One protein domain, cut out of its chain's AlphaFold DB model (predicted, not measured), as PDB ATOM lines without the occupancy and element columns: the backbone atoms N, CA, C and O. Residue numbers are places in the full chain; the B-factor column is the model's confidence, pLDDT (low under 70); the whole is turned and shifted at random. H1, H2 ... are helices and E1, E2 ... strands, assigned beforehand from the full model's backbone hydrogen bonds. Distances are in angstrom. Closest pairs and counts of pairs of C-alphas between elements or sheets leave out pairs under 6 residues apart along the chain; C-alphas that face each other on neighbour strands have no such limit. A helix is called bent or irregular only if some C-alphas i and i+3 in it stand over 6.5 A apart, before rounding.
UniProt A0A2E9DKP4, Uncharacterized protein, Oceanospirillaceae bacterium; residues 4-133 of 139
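This is residues 4 to 133 of the 139 residues of an uncharacterized protein of Oceanospirillaceae bacterium (UniProt A0A2E9DKP4). A strongly twisted sheet of five strands makes the middle layer, with the long helix H4 over one face and H1 over the other, towards E1 and E5. H2 and H3 sit by E2, at the far edge. The 130 printed residues run E1 H1 E2 E3 H2 H3 E4 E5 H4, four named helices and five named strands; the sheet's order is E1 E5 E4 E3 E2, mixed, and the class is mixed. The whole is compact, radius of gyration of the C-alphas 14.1 A, spanning 41 by 35 by 26 A.

Start at E1, residues 4 to 6, parallel to E5, residues 98 to 105; N 5 and O 99 are 2.8 A apart. H1, residues 16 to 29, is on the sheet; its closest C-alpha pair with E1 is Glu 24 and Val 4, 6.7 A. E2, residues 36 to 41, and E3, residues 47 to 52, form a hairpin, with N 37 and O 51 at 2.8 A. H2, residues 56 to 65, is on the sheet, its C-alpha 62 7.4 A from C-alpha 37, their closest pair. H3, residues 69 to 74, stands at the sheet's level, height 0.0 A; the C-alphas of Arg 38 and His 73 are closest, 4.1 A. E4, residues 86 to 93, is antiparallel to E3, N 50 and O 88 at 2.9 A, and forms a hairpin with E5, N 89 and O 103 at 2.8 A. H4, residues 112 to 131, is on the opposite face from H1, height over the sheet 7.9 A; the C-alphas of Ala 91 and Val 127, its closest with E4, are 6.5 A apart. With H2 and H4 on one face and H1 on the other, these are three layers, helices on both faces of a sheet. In H1 and H2 every O i to N i+4 pair is within hydrogen-bond range; H4 has 12 of 16, and H3 0 of 2, with 2 of 3 O i to N i+3 pairs.

Find C-alpha 4 at (53.783, -45.725, -16.154), where E1 begins. H1 spans 18.8 A, E4 22.9 A and E5 21.2 A. H4 runs 24.4 A to C-alpha 131 at (56.206, -32.798, -14.278), with a kink of 37 degrees near residue 123. H3 and H4 are irregular: C-alphas 70 and 73 are 7.2 A apart, and 114 and 117 7.3 A.

The C-alphas farthest apart, of Arg 64 and Lys 132, are 41.2 A apart. The printed part has no cut; the link from H3 to E4, 11 residues, is long. Mean pLDDT of the printed part is 95.7, and no printed residue is under 70.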
ATOM      1  N   VAL A   4      55.207 -46.011 -16.368       96.62
ATOM      2  CA  VAL A   4      53.783 -45.725 -16.154       96.62
ATOM      3  C   VAL A   4      53.544 -45.576 -14.663       96.62
ATOM      4  O   VAL A   4      53.671 -46.533 -13.910       96.62
ATOM      5  N   GLN A   5      53.172 -44.373 -14.251       97.19
ATOM      6  CA  GLN A   5      52.847 -44.036 -12.874       97.19
ATOM      7  C   GLN A   5      51.342 -43.811 -12.723       97.19
ATOM      8  O   GLN A   5      50.611 -43.591 -13.691       97.19
ATOM      9  N   THR A   6      50.860 -43.852 -11.484       97.50
ATOM     10  CA  THR A   6      49.451 -43.586 -11.169       97.50
ATOM     11  C   THR A   6      49.304 -42.403 -10.223       97.50
ATOM     12  O   THR A   6      50.038 -42.271  -9.236       97.50
ATOM     13  N   ALA A   7      48.312 -41.556 -10.489       96.69
ATOM     14  CA  ALA A   7      47.853 -40.555  -9.539       96.69
ATOM     15  C   ALA A   7      47.059 -41.221  -8.405       96.69
ATOM     16  O   ALA A   7      46.440 -42.273  -8.584       96.69
ATOM     17  N   SER A   8      47.031 -40.594  -7.227       95.06
ATOM     18  CA  SER A   8      46.218 -41.079  -6.103       95.06
ATOM     19  C   SER A   8      44.729 -41.153  -6.444       95.06
ATOM     20  O   SER A   8      44.070 -42.113  -6.055       95.06
ATOM     21  N   LEU A   9      44.223 -40.192  -7.225       95.12
ATOM     22  CA  LEU A   9      42.845 -40.188  -7.717       95.12
ATOM     23  C   LEU A   9      42.546 -41.408  -8.595       95.12
ATOM     24  O   LEU A   9      41.502 -42.032  -8.443       95.12
ATOM     25  N   PHE A  10      43.480 -41.785  -9.470       97.25
ATOM     26  CA  PHE A  10      43.317 -42.946 -10.342       97.25
ATOM     27  C   PHE A  10      43.196 -44.247  -9.546       97.25
ATOM     28  O   PHE A  10      42.343 -45.078  -9.835       97.25
ATOM     29  N   ARG A  11      44.004 -44.398  -8.488       96.38
ATOM     30  CA  ARG A  11      43.965 -45.576  -7.604       96.38
ATOM     31  C   ARG A  11      42.683 -45.692  -6.775       96.38
ATOM     32  O   ARG A  11      42.446 -46.734  -6.175       96.38
ATOM     33  N   ALA A  12      41.857 -44.646  -6.725       95.75
ATOM     34  CA  ALA A  12      40.538 -44.716  -6.104       95.75
ATOM     35  C   ALA A  12      39.485 -45.377  -7.017       95.75
ATOM     36  O   ALA A  12      38.400 -45.717  -6.542       95.75
ATOM     37  N   LEU A  13      39.782 -45.563  -8.310       95.06
ATOM     38  CA  LEU A  13      38.879 -46.223  -9.248       95.06
ATOM     39  C   LEU A  13      38.833 -47.741  -8.987       95.06
ATOM     40  O   LEU A  13      39.878 -48.365  -8.776       95.06
ATOM     41  N   PRO A  14      37.649 -48.374  -9.047       93.88
ATOM     42  CA  PRO A  14      37.547 -49.828  -8.990       93.88
ATOM     43  C   PRO A  14      38.341 -50.489 -10.124       93.88
ATOM     44  O   PRO A  14      38.169 -50.141 -11.288       93.88
ATOM     45  N   GLY A  15      39.189 -51.465  -9.790       93.31
ATOM     46  CA  GLY A  15      39.955 -52.225 -10.783       93.31
ATOM     47  C   GLY A  15      41.014 -51.410 -11.535       93.31
ATOM     48  O   GLY A  15      41.365 -51.771 -12.662       93.31
ATOM     49  N   TRP A  16      41.522 -50.323 -10.942       96.31
ATOM     50  CA  TRP A  16      42.553 -49.467 -11.540       96.31
ATOM     51  C   TRP A  16      43.803 -50.248 -11.982       96.31
ATOM     52  O   TRP A  16      44.436 -49.875 -12.971       96.31
ATOM     53  N   GLU A  17      44.142 -51.357 -11.317       97.50
ATOM     54  CA  GLU A  17      45.281 -52.215 -11.657       97.50
ATOM     55  C   GLU A  17      45.142 -52.814 -13.064       97.50
ATOM     56  O   GLU A  17      46.118 -52.881 -13.816       97.50
ATOM     57  N   ASN A  18      43.921 -53.196 -13.456       96.31
ATOM     58  CA  ASN A  18      43.645 -53.726 -14.793       96.31
ATOM     59  C   ASN A  18      43.824 -52.637 -15.854       96.31
ATOM     60  O   ASN A  18      44.389 -52.885 -16.922       96.31
ATOM     61  N   HIS A  19      43.388 -51.412 -15.551       96.44
ATOM     62  CA  HIS A  19      43.598 -50.275 -16.441       96.44
ATOM     63  C   HIS A  19      45.085 -49.935 -16.580       96.44
ATOM     64  O   HIS A  19      45.544 -49.729 -17.699       96.44
ATOM     65  N   LYS A  20      45.856 -49.954 -15.485       97.38
ATOM     66  CA  LYS A  20      47.316 -49.776 -15.538       97.38
ATOM     67  C   LYS A  20      47.987 -50.849 -16.389       97.38
ATOM     68  O   LYS A  20      48.749 -50.520 -17.290       97.38
ATOM     69  N   THR A  21      47.659 -52.114 -16.143       97.38
ATOM     70  CA  THR A  21      48.252 -53.257 -16.854       97.38
ATOM     71  C   THR A  21      47.997 -53.168 -18.360       97.38
ATOM     72  O   THR A  21      48.924 -53.266 -19.159       97.38
ATOM     73  N   THR A  22      46.749 -52.902 -18.754       97.12
ATOM     74  CA  THR A  22      46.379 -52.773 -20.173       97.12
ATOM     75  C   THR A  22      46.975 -51.526 -20.827       97.12
ATOM     76  O   THR A  22      47.336 -51.564 -22.003       97.12
ATOM     77  N   PHE A  23      47.154 -50.442 -20.071       98.06
ATOM     78  CA  PHE A  23      47.846 -49.250 -20.551       98.06
ATOM     79  C   PHE A  23      49.342 -49.501 -20.772       98.06
ATOM     80  O   PHE A  23      49.886 -49.065 -21.783       98.06
ATOM     81  N   GLU A  24      50.010 -50.229 -19.875       97.56
ATOM     82  CA  GLU A  24      51.407 -50.639 -20.055       97.56
ATOM     83  C   GLU A  24      51.578 -51.557 -21.268       97.56
ATOM     84  O   GLU A  24      52.475 -51.341 -22.084       97.56
ATOM     85  N   ASP A  25      50.705 -52.556 -21.420       96.69
ATOM     86  CA  ASP A  25      50.672 -53.415 -22.606       96.69
ATOM     87  C   ASP A  25      50.551 -52.579 -23.887       96.69
ATOM     88  O   ASP A  25      51.277 -52.802 -24.859       96.69
ATOM     89  N   TYR A  26      49.695 -51.562 -23.863       96.88
ATOM     90  CA  TYR A  26      49.495 -50.664 -24.987       96.88
ATOM     91  C   TYR A  26      50.701 -49.757 -25.264       96.88
ATOM     92  O   TYR A  26      51.275 -49.825 -26.353       96.88
ATOM     93  N   LYS A  27      51.110 -48.923 -24.301       96.19
ATOM     94  CA  LYS A  27      52.140 -47.890 -24.498       96.19
ATOM     95  C   LYS A  27      53.560 -48.437 -24.521       96.19
ATOM     96  O   LYS A  27      54.387 -47.921 -25.265       96.19
ATOM     97  N   LEU A  28      53.852 -49.459 -23.719       95.44
ATOM     98  CA  LEU A  28      55.212 -49.983 -23.565       95.44
ATOM     99  C   LEU A  28      55.475 -51.188 -24.468       95.44
ATOM    100  O   LEU A  28      56.616 -51.412 -24.870       95.44
ATOM    101  N   ARG A  29      54.441 -51.985 -24.772       94.88
ATOM    102  CA  ARG A  29      54.579 -53.247 -25.526       94.88
ATOM    103  C   ARG A  29      53.900 -53.216 -26.897       94.88
ATOM    104  O   ARG A  29      54.084 -54.145 -27.678       94.88
ATOM    105  N   GLY A  30      53.142 -52.163 -27.214       94.12
ATOM    106  CA  GLY A  30      52.457 -52.020 -28.500       94.12
ATOM    107  C   GLY A  30      51.287 -52.990 -28.688       94.12
ATOM    108  O   GLY A  30      50.895 -53.270 -29.821       94.12
ATOM    109  N   VAL A  31      50.714 -53.522 -27.608       96.00
ATOM    110  CA  VAL A  31      49.555 -54.422 -27.658       96.00
ATOM    111  C   VAL A  31      48.286 -53.577 -27.581       96.00
ATOM    112  O   VAL A  31      47.954 -53.075 -26.518       96.00
ATOM    113  N   LEU A  32      47.579 -53.394 -28.701       95.56
ATOM    114  CA  LEU A  32      46.325 -52.630 -28.744       95.56
ATOM    115  C   LEU A  32      45.149 -53.480 -28.235       95.56
ATOM    116  O   LEU A  32      44.763 -54.420 -28.931       95.56
ATOM    117  N   PRO A  33      44.527 -53.144 -27.091       95.75
ATOM    118  CA  PRO A  33      43.332 -53.839 -26.634       95.75
ATOM    119  C   PRO A  33      42.117 -53.528 -27.518       95.75
ATOM    120  O   PRO A  33      41.992 -52.442 -28.090       95.75
ATOM    121  N   ASP A  34      41.168 -54.461 -27.583       96.75
ATOM    122  CA  ASP A  34      39.937 -54.319 -28.377       96.75
ATOM    123  C   ASP A  34      39.064 -53.139 -27.928       96.75
ATOM    124  O   ASP A  34      38.407 -52.489 -28.742       96.75
ATOM    125  N   PHE A  35      39.089 -52.836 -26.630       96.88
ATOM    126  CA  PHE A  35      38.282 -51.785 -26.014       96.88
ATOM    127  C   PHE A  35      38.955 -50.407 -26.011       96.88
ATOM    128  O   PHE A  35      38.308 -49.425 -25.650       96.88
ATOM    129  N   TYR A  36      40.228 -50.309 -26.413       97.81
ATOM    130  CA  TYR A  36      40.890 -49.019 -26.587       97.81
ATOM    131  C   TYR A  36      40.538 -48.422 -27.937       97.81
ATOM    132  O   TYR A  36      40.714 -49.027 -29.003       97.81
ATOM    133  N   GLY A  37      40.021 -47.208 -27.849       97.56
ATOM    134  CA  GLY A  37      39.661 -46.381 -28.967       97.56
ATOM    135  C   GLY A  37      40.740 -45.367 -29.305       97.56
ATOM    136  O   GLY A  37      41.917 -45.577 -29.018       97.56
ATOM    137  N   ARG A  38      40.332 -44.266 -29.931       97.62
ATOM    138  CA  ARG A  38      41.192 -43.151 -30.310       97.62
ATOM    139  C   ARG A  38      41.997 -42.687 -29.105       97.62
ATOM    140  O   ARG A  38      41.424 -42.408 -28.061       97.62
ATOM    141  N   ASP A  39      43.297 -42.575 -29.318       97.81
ATOM    142  CA  ASP A  39      44.252 -41.969 -28.406       97.81
ATOM    143  C   ASP A  39      44.666 -40.606 -28.976       97.81
ATOM    144  O   ASP A  39      45.087 -40.519 -30.137       97.81
ATOM    145  N   ALA A  40      44.449 -39.530 -28.222       97.06
ATOM    146  CA  ALA A  40      44.704 -38.173 -28.685       97.06
ATOM    147  C   ALA A  40      45.018 -37.199 -27.541       97.06
ATOM    148  O   ALA A  40      44.548 -37.344 -26.415       97.06
ATOM    149  N   ALA A  41      45.778 -36.152 -27.863       96.88
ATOM    150  CA  ALA A  41      45.970 -35.012 -26.972       96.88
ATOM    151  C   ALA A  41      44.658 -34.232 -26.782       96.88
ATOM    152  O   ALA A  41      43.859 -34.102 -27.717       96.88
ATOM    153  N   LEU A  42      44.453 -33.698 -25.579       95.62
ATOM    154  CA  LEU A  42      43.448 -32.671 -25.315       95.62
ATOM    155  C   LEU A  42      44.013 -31.280 -25.634       95.62
ATOM    156  O   LEU A  42      45.198 -31.107 -25.897       95.62
ATOM    157  N   SER A  43      43.161 -30.254 -25.582       92.44
ATOM    158  CA  SER A  43      43.598 -28.851 -25.664       92.44
ATOM    159  C   SER A  43      44.312 -28.356 -24.396       92.44
ATOM    160  O   SER A  43      44.626 -27.171 -24.300       92.44
ATOM    161  N   LEU A  44      44.514 -29.233 -23.409       93.31
ATOM    162  CA  LEU A  44      45.266 -28.971 -22.187       93.31
ATOM    163  C   LEU A  44      46.696 -29.506 -22.358       93.31
ATOM    164  O   LEU A  44      46.841 -30.608 -22.890       93.31
ATOM    165  N   PRO A  45      47.728 -28.762 -21.918       93.56
ATOM    166  CA  PRO A  45      49.117 -29.206 -22.002       93.56
ATOM    167  C   PRO A  45      49.307 -30.580 -21.374       93.56
ATOM    168  O   PRO A  45      48.746 -30.846 -20.312       93.56
ATOM    169  N   ASP A  46      50.076 -31.428 -22.053       95.69
ATOM    170  CA  ASP A  46      50.550 -32.728 -21.567       95.69
ATOM    171  C   ASP A  46      49.453 -33.744 -21.216       95.69
ATOM    172  O   ASP A  46      49.762 -34.866 -20.823       95.69
ATOM    173  N   ILE A  47      48.171 -33.400 -21.382       97.81
ATOM    174  CA  ILE A  47      47.034 -34.273 -21.092       97.81
ATOM    175  C   ILE A  47      46.502 -34.887 -22.379       97.81
ATOM    176  O   ILE A  47      46.204 -34.221 -23.373       97.81
ATOM    177  N   HIS A  48      46.297 -36.190 -22.308       98.44
ATOM    178  CA  HIS A  48      45.793 -37.030 -23.369       98.44
ATOM    179  C   HIS A  48      44.590 -37.835 -22.890       98.44
ATOM    180  O   HIS A  48      44.315 -37.964 -21.693       98.44
ATOM    181  N   HIS A  49      43.872 -38.399 -23.851       98.31
ATOM    182  CA  HIS A  49      42.769 -39.300 -23.591       98.31
ATOM    183  C   HIS A  49      42.775 -40.488 -24.548       98.31
ATOM    184  O   HIS A  49      43.148 -40.355 -25.712       98.31
ATOM    185  N   ILE A  50      42.299 -41.630 -24.053       98.38
ATOM    186  CA  ILE A  50      41.977 -42.813 -24.851       98.38
ATOM    187  C   ILE A  50      40.487 -43.093 -24.700       98.38
ATOM    188  O   ILE A  50      40.008 -43.275 -23.582       98.38
ATOM    189  N   HIS A  51      39.746 -43.171 -25.803       98.19
ATOM    190  CA  HIS A  51      38.352 -43.617 -25.746       98.19
ATOM    191  C   HIS A  51      38.256 -45.058 -25.232       98.19
ATOM    192  O   HIS A  51      39.048 -45.916 -25.617       98.19
ATOM    193  N   LEU A  52      37.253 -45.342 -24.408       97.62
ATOM    194  CA  LEU A  52      37.011 -46.662 -23.835       97.62
ATOM    195  C   LEU A  52      35.666 -47.208 -24.300       97.62
ATOM    196  O   LEU A  52      34.624 -46.607 -24.045       97.62
ATOM    197  N   ALA A  53      35.678 -48.390 -24.913       96.69
ATOM    198  CA  ALA A  53      34.454 -49.147 -25.116       96.69
ATOM    199  C   ALA A  53      34.005 -49.754 -23.780       96.69
ATOM    200  O   ALA A  53      34.699 -50.603 -23.223       96.69
ATOM    201  N   GLN A  54      32.842 -49.336 -23.277       92.69
ATOM    202  CA  GLN A  54      32.301 -49.827 -21.999       92.69
ATOM    203  C   GLN A  54      31.564 -51.165 -22.110       92.69
ATOM    204  O   GLN A  54      31.272 -51.800 -21.099       92.69
ATOM    205  N   THR A  55      31.257 -51.608 -23.331       94.06
ATOM    206  CA  THR A  55      30.535 -52.856 -23.586       94.06
ATOM    207  C   THR A  55      31.356 -53.792 -24.461       94.06
ATOM    208  O   THR A  55      32.128 -53.363 -25.327       94.06
ATOM    209  N   THR A  56      31.166 -55.095 -24.255       95.50
ATOM    210  CA  THR A  56      31.799 -56.142 -25.066       95.50
ATOM    211  C   THR A  56      31.424 -55.990 -26.538       95.50
ATOM    212  O   THR A  56      32.271 -56.145 -27.416       95.50
ATOM    213  N   GLU A  57      30.172 -55.636 -26.819       95.19
ATOM    214  CA  GLU A  57      29.652 -55.426 -28.166       95.19
ATOM    215  C   GLU A  57      30.374 -54.271 -28.870       95.19
ATOM    216  O   GLU A  57      30.773 -54.403 -30.033       95.19
ATOM    217  N   LEU A  58      30.585 -53.150 -28.170       95.00
ATOM    218  CA  LEU A  58      31.293 -51.995 -28.718       95.00
ATOM    219  C   LEU A  58      32.782 -52.296 -28.929       95.00
ATOM    220  O   LEU A  58      33.319 -51.980 -29.992       95.00
ATOM    221  N   ALA A  59      33.428 -52.967 -27.971       97.12
ATOM    222  CA  ALA A  59      34.824 -53.381 -28.093       97.12
ATOM    223  C   ALA A  59      35.023 -54.317 -29.298       97.12
ATOM    224  O   ALA A  59      35.883 -54.081 -30.147       97.12
ATOM    225  N   GLN A  60      34.162 -55.328 -29.451       96.62
ATOM    226  CA  GLN A  60      34.192 -56.236 -30.601       96.62
ATOM    227  C   GLN A  60      33.933 -55.506 -31.922       96.62
ATOM    228  O   GLN A  60      34.579 -55.801 -32.931       96.62
ATOM    229  N   HIS A  61      33.007 -54.541 -31.939       95.62
ATOM    230  CA  HIS A  61      32.777 -53.707 -33.114       95.62
ATOM    231  C   HIS A  61      34.053 -52.956 -33.505       95.62
ATOM    232  O   HIS A  61      34.458 -52.995 -34.672       95.62
ATOM    233  N   TRP A  62      34.677 -52.261 -32.552       96.62
ATOM    234  CA  TRP A  62      35.896 -51.485 -32.774       96.62
ATOM    235  C   TRP A  62      37.044 -52.362 -33.264       96.62
ATOM    236  O   TRP A  62      37.634 -52.052 -34.303       96.62
ATOM    237  N   ALA A  63      37.298 -53.484 -32.591       95.19
ATOM    238  CA  ALA A  63      38.337 -54.438 -32.957       95.19
ATOM    239  C   ALA A  63      38.134 -55.018 -34.360       95.19
ATOM    240  O   ALA A  63      39.054 -55.029 -35.176       95.19
ATOM    241  N   ARG A  64      36.905 -55.428 -34.695       96.44
ATOM    242  CA  ARG A  64      36.588 -55.992 -36.013       96.44
ATOM    243  C   ARG A  64      36.694 -54.955 -37.129       96.44
ATOM    244  O   ARG A  64      37.146 -55.275 -38.228       96.44
ATOM    245  N   ARG A  65      36.213 -53.733 -36.891       95.75
ATOM    246  CA  ARG A  65      36.135 -52.698 -37.930       95.75
ATOM    247  C   ARG A  65      37.470 -51.981 -38.141       95.75
ATOM    248  O   ARG A  65      37.788 -51.610 -39.273       95.75
ATOM    249  N   TYR A  66      38.247 -51.815 -37.075       95.56
ATOM    250  CA  TYR A  66      39.495 -51.056 -37.052       95.56
ATOM    251  C   TYR A  66      40.584 -51.830 -36.284       95.56
ATOM    252  O   TYR A  66      40.973 -51.410 -35.198       95.56
ATOM    253  N   PRO A  67      41.078 -52.968 -36.807       92.12
ATOM    254  CA  PRO A  67      41.922 -53.892 -36.040       92.12
ATOM    255  C   PRO A  67      43.360 -53.408 -35.805       92.12
ATOM    256  O   PRO A  67      44.010 -53.890 -34.886       92.12
ATOM    257  N   THR A  68      43.874 -52.485 -36.624       92.38
ATOM    258  CA  THR A  68      45.279 -52.048 -36.558       92.38
ATOM    259  C   THR A  68      45.447 -50.748 -35.775       92.38
ATOM    260  O   THR A  68      44.537 -49.917 -35.736       92.38
ATOM    261  N   HIS A  69      46.645 -50.540 -35.214       91.38
ATOM    262  CA  HIS A  69      47.048 -49.283 -34.563       91.38
ATOM    263  C   HIS A  69      46.832 -48.065 -35.464       91.38
ATOM    264  O   HIS A  69      46.290 -47.057 -35.026       91.38
ATOM    265  N   GLU A  70      47.139 -48.178 -36.759       92.75
ATOM    266  CA  GLU A  70      46.969 -47.070 -37.714       92.75
ATOM    267  C   GLU A  70      45.507 -46.623 -37.832       92.75
ATOM    268  O   GLU A  70      45.229 -45.482 -38.192       92.75
ATOM    269  N   ARG A  71      44.558 -47.518 -37.532       95.06
ATOM    270  CA  ARG A  71      43.115 -47.258 -37.585       95.06
ATOM    271  C   ARG A  71      42.496 -47.014 -36.213       95.06
ATOM    272  O   ARG A  71      41.300 -46.735 -36.151       95.06
ATOM    273  N   GLN A  72      43.274 -47.067 -35.133       95.88
ATOM    274  CA  GLN A  72      42.788 -46.838 -33.772       95.88
ATOM    275  C   GLN A  72      42.099 -45.471 -33.635       95.88
ATOM    276  O   GLN A  72      41.072 -45.366 -32.976       95.88
ATOM    277  N   HIS A  73      42.584 -44.441 -34.335       95.31
ATOM    278  CA  HIS A  73      41.980 -43.103 -34.331       95.31
ATOM    279  C   HIS A  73      40.515 -43.058 -34.820       95.31
ATOM    280  O   HIS A  73      39.820 -42.075 -34.571       95.31
ATOM    281  N   LEU A  74      40.035 -44.104 -35.507       96.06
ATOM    282  CA  LEU A  74      38.647 -44.238 -35.972       96.06
ATOM    283  C   LEU A  74      37.721 -44.900 -34.938       96.06
ATOM    284  O   LEU A  74      36.502 -44.916 -35.125       96.06
ATOM    285  N   ARG A  75      38.279 -45.467 -33.864       96.69
ATOM    286  CA  ARG A  75      37.537 -46.089 -32.762       96.69
ATOM    287  C   ARG A  75      37.098 -45.004 -31.774       96.69
ATOM    288  O   ARG A  75      37.784 -44.717 -30.805       96.69
ATOM    289  N   THR A  76      35.982 -44.347 -32.049       95.81
ATOM    290  CA  THR A  76      35.456 -43.254 -31.220       95.81
ATOM    291  C   THR A  76      33.966 -43.445 -31.007       95.81
ATOM    292  O   THR A  76      33.253 -43.853 -31.932       95.81
ATOM    293  N   THR A  77      33.484 -43.127 -29.809       93.31
ATOM    294  CA  THR A  77      32.047 -42.966 -29.567       93.31
ATOM    295  C   THR A  77      31.568 -41.713 -30.301       93.31
ATOM    296  O   THR A  77      32.326 -40.753 -30.477       93.31
ATOM    297  N   ARG A  78      30.345 -41.752 -30.840       85.94
ATOM    298  CA  ARG A  78      29.763 -40.622 -31.574       85.94
ATOM    299  C   ARG A  78      29.144 -39.632 -30.596       85.94
ATOM    300  O   ARG A  78      28.538 -40.034 -29.610       85.94
ATOM    301  N   ILE A  79      29.206 -38.349 -30.942       83.56
ATOM    302  CA  ILE A  79      28.423 -37.313 -30.262       83.56
ATOM    303  C   ILE A  79      26.936 -37.690 -30.362       83.56
ATOM    304  O   ILE A  79      26.442 -37.962 -31.460       83.56
ATOM    305  N   GLY A  80      26.245 -37.723 -29.219       84.94
ATOM    306  CA  GLY A  80      24.851 -38.168 -29.106       84.94
ATOM    307  C   GLY A  80      24.659 -39.599 -28.588       84.94
ATOM    308  O   GLY A  80      23.519 -40.051 -28.530       84.94
ATOM    309  N   ASP A  81      25.735 -40.289 -28.197       90.75
ATOM    310  CA  ASP A  81      25.703 -41.584 -27.497       90.75
ATOM    311  C   ASP A  81      26.430 -41.490 -26.135       90.75
ATOM    312  O   ASP A  81      27.499 -42.078 -25.952       90.75
ATOM    313  N   PRO A  82      25.904 -40.680 -25.192       92.88
ATOM    314  CA  PRO A  82      26.599 -40.339 -23.948       92.88
ATOM    315  C   PRO A  82      26.890 -41.562 -23.068       92.88
ATOM    316  O   PRO A  82      27.950 -41.636 -22.450       92.88
ATOM    317  N   ASP A  83      25.995 -42.553 -23.061       93.62
ATOM    318  CA  ASP A  83      26.101 -43.756 -22.225       93.62
ATOM    319  C   ASP A  83      27.286 -44.659 -22.602       93.62
ATOM    320  O   ASP A  83      27.692 -45.509 -21.813       93.62
ATOM    321  N   ASN A  84      27.859 -44.479 -23.794       93.56
ATOM    322  CA  ASN A  84      29.023 -45.225 -24.273       93.56
ATOM    323  C   ASN A  84      30.280 -44.350 -24.389       93.56
ATOM    324  O   ASN A  84      31.295 -44.786 -24.940       93.56
ATOM    325  N   ASP A  85      30.222 -43.102 -23.931       96.44
ATOM    326  CA  ASP A  85      31.270 -42.118 -24.162       96.44
ATOM    327  C   ASP A  85      32.129 -41.898 -22.918       96.44
ATOM    328  O   ASP A  85      31.811 -41.092 -22.043       96.44
ATOM    329  N   PHE A  86      33.223 -42.653 -22.855       97.88
ATOM    330  CA  PHE A  86      34.162 -42.646 -21.740       97.88
ATOM    331  C   PHE A  86      35.589 -42.498 -22.236       97.88
ATOM    332  O   PHE A  86      35.974 -43.125 -23.227       97.88
ATOM    333  N   TRP A  87      36.394 -41.736 -21.504       98.12
ATOM    334  CA  TRP A  87      37.811 -41.537 -21.784       98.12
ATOM    335  C   TRP A  87      38.666 -41.952 -20.589       98.12
ATOM    336  O   TRP A  87      38.443 -41.482 -19.476       98.12
ATOM    337  N   LEU A  88      39.694 -42.768 -20.825       98.38
ATOM    338  CA  LEU A  88      40.839 -42.881 -19.924       98.38
ATOM    339  C   LEU A  88      41.711 -41.641 -20.111       98.38
ATOM    340  O   LEU A  88      42.220 -41.420 -21.207       98.38
ATOM    341  N   VAL A  89      41.895 -40.857 -19.055       98.62
ATOM    342  CA  VAL A  89      42.679 -39.620 -19.071       98.62
ATOM    343  C   VAL A  89      44.045 -39.879 -18.448       98.62
ATOM    344  O   VAL A  89      44.154 -40.452 -17.358       98.62
ATOM    345  N   TYR A  90      45.093 -39.442 -19.137       98.69
ATOM    346  CA  TYR A  90      46.472 -39.602 -18.694       98.69
ATOM    347  C   TYR A  90      47.312 -38.386 -19.089       98.69
ATOM    348  O   TYR A  90      46.940 -37.653 -20.002       98.69
ATOM    349  N   ALA A  91      48.436 -38.174 -18.410       98.25
ATOM    350  CA  ALA A  91      49.444 -37.207 -18.825       98.25
ATOM    351  C   ALA A  91      50.686 -37.891 -19.395       98.25
ATOM    352  O   ALA A  91      51.006 -39.020 -19.010       98.25
ATOM    353  N   TYR A  92      51.369 -37.206 -20.307       97.81
ATOM    354  CA  TYR A  92      52.629 -37.638 -20.900       97.81
ATOM    355  C   TYR A  92      53.687 -36.551 -20.727       97.81
ATOM    356  O   TYR A  92      53.453 -35.400 -21.069       97.81
ATOM    357  N   ASP A  93      54.835 -36.945 -20.191       95.50
ATOM    358  CA  ASP A  93      56.021 -36.111 -20.033       95.50
ATOM    359  C   ASP A  93      57.015 -36.523 -21.123       95.50
ATOM    360  O   ASP A  93      57.549 -37.638 -21.101       95.50
ATOM    361  N   ASP A  94      57.191 -35.653 -22.116       91.50
ATOM    362  CA  ASP A  94      58.000 -35.913 -23.308       91.50
ATOM    363  C   ASP A  94      59.507 -35.898 -23.019       91.50
ATOM    364  O   ASP A  94      60.277 -36.558 -23.721       91.50
ATOM    365  N   LEU A  95      59.927 -35.183 -21.973       91.19
ATOM    366  CA  LEU A  95      61.322 -35.067 -21.570       91.19
ATOM    367  C   LEU A  95      61.818 -36.350 -20.899       91.19
ATOM    368  O   LEU A  95      62.879 -36.865 -21.257       91.19
ATOM    369  N   ASP A  96      61.044 -36.855 -19.939       90.81
ATOM    370  CA  ASP A  96      61.400 -38.040 -19.150       90.81
ATOM    371  C   ASP A  96      60.792 -39.345 -19.707       90.81
ATOM    372  O   ASP A  96      61.004 -40.421 -19.140       90.81
ATOM    373  N   ASP A  97      60.056 -39.262 -20.822       93.94
ATOM    374  CA  ASP A  97      59.355 -40.364 -21.493       93.94
ATOM    375  C   ASP A  97      58.507 -41.194 -20.520       93.94
ATOM    376  O   ASP A  97      58.652 -42.410 -20.378       93.94
ATOM    377  N   ARG A  98      57.627 -40.526 -19.778       95.62
ATOM    378  CA  ARG A  98      56.835 -41.167 -18.724       95.62
ATOM    379  C   ARG A  98      55.376 -40.761 -18.785       95.62
ATOM    380  O   ARG A  98      55.011 -39.727 -19.330       95.62
ATOM    381  N   TYR A  99      54.536 -41.616 -18.220       98.06
ATOM    382  CA  TYR A  99      53.088 -41.490 -18.247       98.06
ATOM    383  C   TYR A  99      52.541 -41.409 -16.826       98.06
ATOM    384  O   TYR A  99      53.010 -42.122 -15.938       98.06
ATOM    385  N   LEU A 100      51.494 -40.611 -16.630       98.19
ATOM    386  CA  LEU A 100      50.725 -40.564 -15.389       98.19
ATOM    387  C   LEU A 100      49.256 -40.859 -15.679       98.19
ATOM    388  O   LEU A 100      48.580 -40.068 -16.331       98.19
ATOM    389  N   LEU A 101      48.735 -41.973 -15.168       98.50
ATOM    390  CA  LEU A 101      47.301 -42.260 -15.222       98.50
ATOM    391  C   LEU A 101      46.559 -41.383 -14.212       98.50
ATOM    392  O   LEU A 101      46.893 -41.390 -13.023       98.50
ATOM    393  N   LEU A 102      45.564 -40.627 -14.687       98.19
ATOM    394  CA  LEU A 102      44.899 -39.575 -13.913       98.19
ATOM    395  C   LEU A 102      43.498 -39.985 -13.464       98.19
ATOM    396  O   LEU A 102      43.198 -39.961 -12.270       98.19
ATOM    397  N   SER A 103      42.627 -40.333 -14.413       97.88
ATOM    398  CA  SER A 103      41.230 -40.676 -14.133       97.88
ATOM    399  C   SER A 103      40.549 -41.337 -15.336       97.88
ATOM    400  O   SER A 103      41.149 -41.487 -16.398       97.88
ATOM    401  N   ILE A 104      39.279 -41.699 -15.173       97.75
ATOM    402  CA  ILE A 104      38.359 -42.025 -16.264       97.75
ATOM    403  C   ILE A 104      37.205 -41.024 -16.187       97.75
ATOM    404  O   ILE A 104      36.614 -40.860 -15.122       97.75
ATOM    405  N   VAL A 105      36.889 -40.363 -17.300       96.88
ATOM    406  CA  VAL A 105      35.732 -39.461 -17.409       96.88
ATOM    407  C   VAL A 105      34.637 -40.108 -18.245       96.88
ATOM    408  O   VAL A 105      34.924 -40.868 -19.170       96.88
ATOM    409  N   GLY A 106      33.391 -39.810 -17.903       95.38
ATOM    410  CA  GLY A 106      32.194 -40.343 -18.541       95.38
ATOM    411  C   GLY A 106      31.088 -40.635 -17.513       95.38
ATOM    412  O   GLY A 106      31.356 -40.620 -16.305       95.38
ATOM    413  N   PRO A 107      29.849 -40.908 -17.953       96.00
ATOM    414  CA  PRO A 107      29.384 -40.863 -19.347       96.00
ATOM    415  C   PRO A 107      29.446 -39.448 -19.953       96.00
ATOM    416  O   PRO A 107      29.643 -38.469 -19.233       96.00
ATOM    417  N   ASP A 108      29.278 -39.349 -21.274       96.25
ATOM    418  CA  ASP A 108      29.318 -38.095 -22.048       96.25
ATOM    419  C   ASP A 108      30.673 -37.360 -21.959       96.25
ATOM    420  O   ASP A 108      30.739 -36.159 -21.699       96.25
ATOM    421  N   ALA A 109      31.785 -38.084 -22.120       96.25
ATOM    422  CA  ALA A 109      33.144 -37.534 -22.065       96.25
ATOM    423  C   ALA A 109      33.402 -36.357 -23.037       96.25
ATOM    424  O   ALA A 109      34.183 -35.462 -22.717       96.25
ATOM    425  N   HIS A 110      32.707 -36.288 -24.178       94.94
ATOM    426  CA  HIS A 110      32.771 -35.146 -25.102       94.94
ATOM    427  C   HIS A 110      32.116 -33.864 -24.560       94.94
ATOM    428  O   HIS A 110      32.252 -32.805 -25.183       94.94
ATOM    429  N   ASN A 111      31.393 -33.918 -23.439       95.06
ATOM    430  CA  ASN A 111      30.734 -32.761 -22.845       95.06
ATOM    431  C   ASN A 111      31.740 -31.826 -22.169       95.06
ATOM    432  O   ASN A 111      31.905 -31.812 -20.949       95.06
ATOM    433  N   ASP A 112      32.407 -31.015 -22.984       90.81
ATOM    434  CA  ASP A 112      33.417 -30.059 -22.529       90.81
ATOM    435  C   ASP A 112      32.864 -29.102 -21.462       90.81
ATOM    436  O   ASP A 112      33.538 -28.811 -20.481       90.81
ATOM    437  N   ALA A 113      31.603 -28.669 -21.575       93.62
ATOM    438  CA  ALA A 113      30.990 -27.800 -20.571       93.62
ATOM    439  C   ALA A 113      30.921 -28.457 -19.179       93.62
ATOM    440  O   ALA A 113      31.058 -27.763 -18.172       93.62
ATOM    441  N   HIS A 114      30.731 -29.777 -19.125       95.75
ATOM    442  CA  HIS A 114      30.717 -30.543 -17.884       95.75
ATOM    443  C   HIS A 114      32.134 -30.854 -17.380       95.75
ATOM    444  O   HIS A 114      32.439 -30.633 -16.207       95.75
ATOM    445  N   TRP A 115      33.019 -31.327 -18.263       96.56
ATOM    446  CA  TRP A 115      34.319 -31.879 -17.872       96.56
ATOM    447  C   TRP A 115      35.458 -30.857 -17.801       96.56
ATOM    448  O   TRP A 115      36.453 -31.121 -17.126       96.56
ATOM    449  N   ARG A 116      35.339 -29.679 -18.429       95.38
ATOM    450  CA  ARG A 116      36.434 -28.695 -18.520       95.38
ATOM    451  C   ARG A 116      37.012 -28.303 -17.164       95.38
ATOM    452  O   ARG A 116      38.233 -28.213 -17.039       95.38
ATOM    453  N   SER A 117      36.162 -28.060 -16.162       97.00
ATOM    454  CA  SER A 117      36.638 -27.697 -14.817       97.00
ATOM    455  C   SER A 117      37.460 -28.830 -14.211       97.00
ATOM    456  O   SER A 117      38.591 -28.609 -13.797       97.00
ATOM    457  N   PHE A 118      36.934 -30.055 -14.248       97.75
ATOM    458  CA  PHE A 118      37.613 -31.231 -13.714       97.75
ATOM    459  C   PHE A 118      38.945 -31.512 -14.425       97.75
ATOM    460  O   PHE A 118      39.960 -31.748 -13.778       97.75
ATOM    461  N   LEU A 119      38.976 -31.434 -15.757       97.56
ATOM    462  CA  LEU A 119      40.203 -31.625 -16.533       97.56
ATOM    463  C   LEU A 119      41.251 -30.539 -16.231       97.56
ATOM    464  O   LEU A 119      42.446 -30.829 -16.182       97.56
ATOM    465  N   SER A 120      40.814 -29.302 -15.979       97.44
ATOM    466  CA  SER A 120      41.706 -28.216 -15.546       97.44
ATOM    467  C   SER A 120      42.262 -28.466 -14.141       97.44
ATOM    468  O   SER A 120      43.440 -28.211 -13.894       97.44
ATOM    469  N   ASP A 121      41.455 -29.022 -13.237       98.00
ATOM    470  CA  ASP A 121      41.904 -29.425 -11.903       98.00
ATOM    471  C   ASP A 121      42.949 -30.551 -11.981       98.00
ATOM    472  O   ASP A 121      43.956 -30.504 -11.273       98.00
ATOM    473  N   LEU A 122      42.776 -31.530 -12.882       97.81
ATOM    474  CA  LEU A 122      43.794 -32.562 -13.124       97.81
ATOM    475  C   LEU A 122      45.137 -31.943 -13.527       97.81
ATOM    476  O   LEU A 122      46.174 -32.336 -12.988       97.81
ATOM    477  N   LEU A 123      45.119 -30.955 -14.426       97.25
ATOM    478  CA  LEU A 123      46.325 -30.234 -14.827       97.25
ATOM    479  C   LEU A 123      46.995 -29.569 -13.618       97.25
ATOM    480  O   LEU A 123      48.152 -29.851 -13.325       97.25
ATOM    481  N   ILE A 124      46.254 -28.732 -12.888       97.06
ATOM    482  CA  ILE A 124      46.792 -27.884 -11.812       97.06
ATOM    483  C   ILE A 124      47.294 -28.707 -10.620       97.06
ATOM    484  O   ILE A 124      48.343 -28.396 -10.052       97.06
ATOM    485  N   TYR A 125      46.540 -29.727 -10.210       96.56
ATOM    486  CA  TYR A 125      46.795 -30.439  -8.957       96.56
ATOM    487  C   TYR A 125      47.605 -31.721  -9.123       96.56
ATOM    488  O   TYR A 125      48.209 -32.171  -8.149       96.56
ATOM    489  N   TYR A 126      47.650 -32.296 -10.327       97.00
ATOM    490  CA  TYR A 126      48.364 -33.547 -10.573       97.00
ATOM    491  C   TYR A 126      49.470 -33.384 -11.610       97.00
ATOM    492  O   TYR A 126      50.633 -33.601 -11.280       97.00
ATOM    493  N   VAL A 127      49.144 -32.968 -12.834       96.88
ATOM    494  CA  VAL A 127      50.107 -32.972 -13.950       96.88
ATOM    495  C   VAL A 127      51.236 -31.969 -13.735       96.88
ATOM    496  O   VAL A 127      52.405 -32.346 -13.763       96.88
ATOM    497  N   ASP A 128      50.904 -30.717 -13.425       96.50
ATOM    498  CA  ASP A 128      51.885 -29.657 -13.198       96.50
ATOM    499  C   ASP A 128      52.872 -30.009 -12.067       96.50
ATOM    500  O   ASP A 128      54.089 -29.909 -12.267       96.50
ATOM    501  N   PRO A 129      52.409 -30.415 -10.865       96.50
ATOM    502  CA  PRO A 129      53.300 -30.857  -9.798       96.50
ATOM    503  C   PRO A 129      54.115 -32.092 -10.177       96.50
ATOM    504  O   PRO A 129      55.285 -32.170  -9.803       96.50
ATOM    505  N   TRP A 130      53.528 -33.035 -10.914       96.44
ATOM    506  CA  TRP A 130      54.190 -34.265 -11.332       96.44
ATOM    507  C   TRP A 130      55.354 -34.014 -12.287       96.44
ATOM    508  O   TRP A 130      56.461 -34.472 -11.993       96.44
ATOM    509  N   ILE A 131      55.145 -33.228 -13.348       94.88
ATOM    510  CA  ILE A 131      56.206 -32.798 -14.278       94.88
ATOM    511  C   ILE A 131      57.326 -32.087 -13.510       94.88
ATOM    512  O   ILE A 131      58.508 -32.289 -13.756       94.88
ATOM    513  N   LYS A 132      56.973 -31.296 -12.490       93.56
ATOM    514  CA  LYS A 132      57.941 -30.581 -11.643       93.56
ATOM    515  C   LYS A 132      58.611 -31.467 -10.577       93.56
ATOM    516  O   LYS A 132      59.345 -30.926  -9.748       93.56
ATOM    517  N   GLY A 133      58.334 -32.774 -10.544       92.00
ATOM    518  CA  GLY A 133      58.892 -33.726  -9.576       92.00
ATOM    519  C   GLY A 133      58.394 -33.541  -8.136       92.00
ATOM    520  O   GLY A 133      59.105 -33.868  -7.193       92.00
TER     521      GLY A 133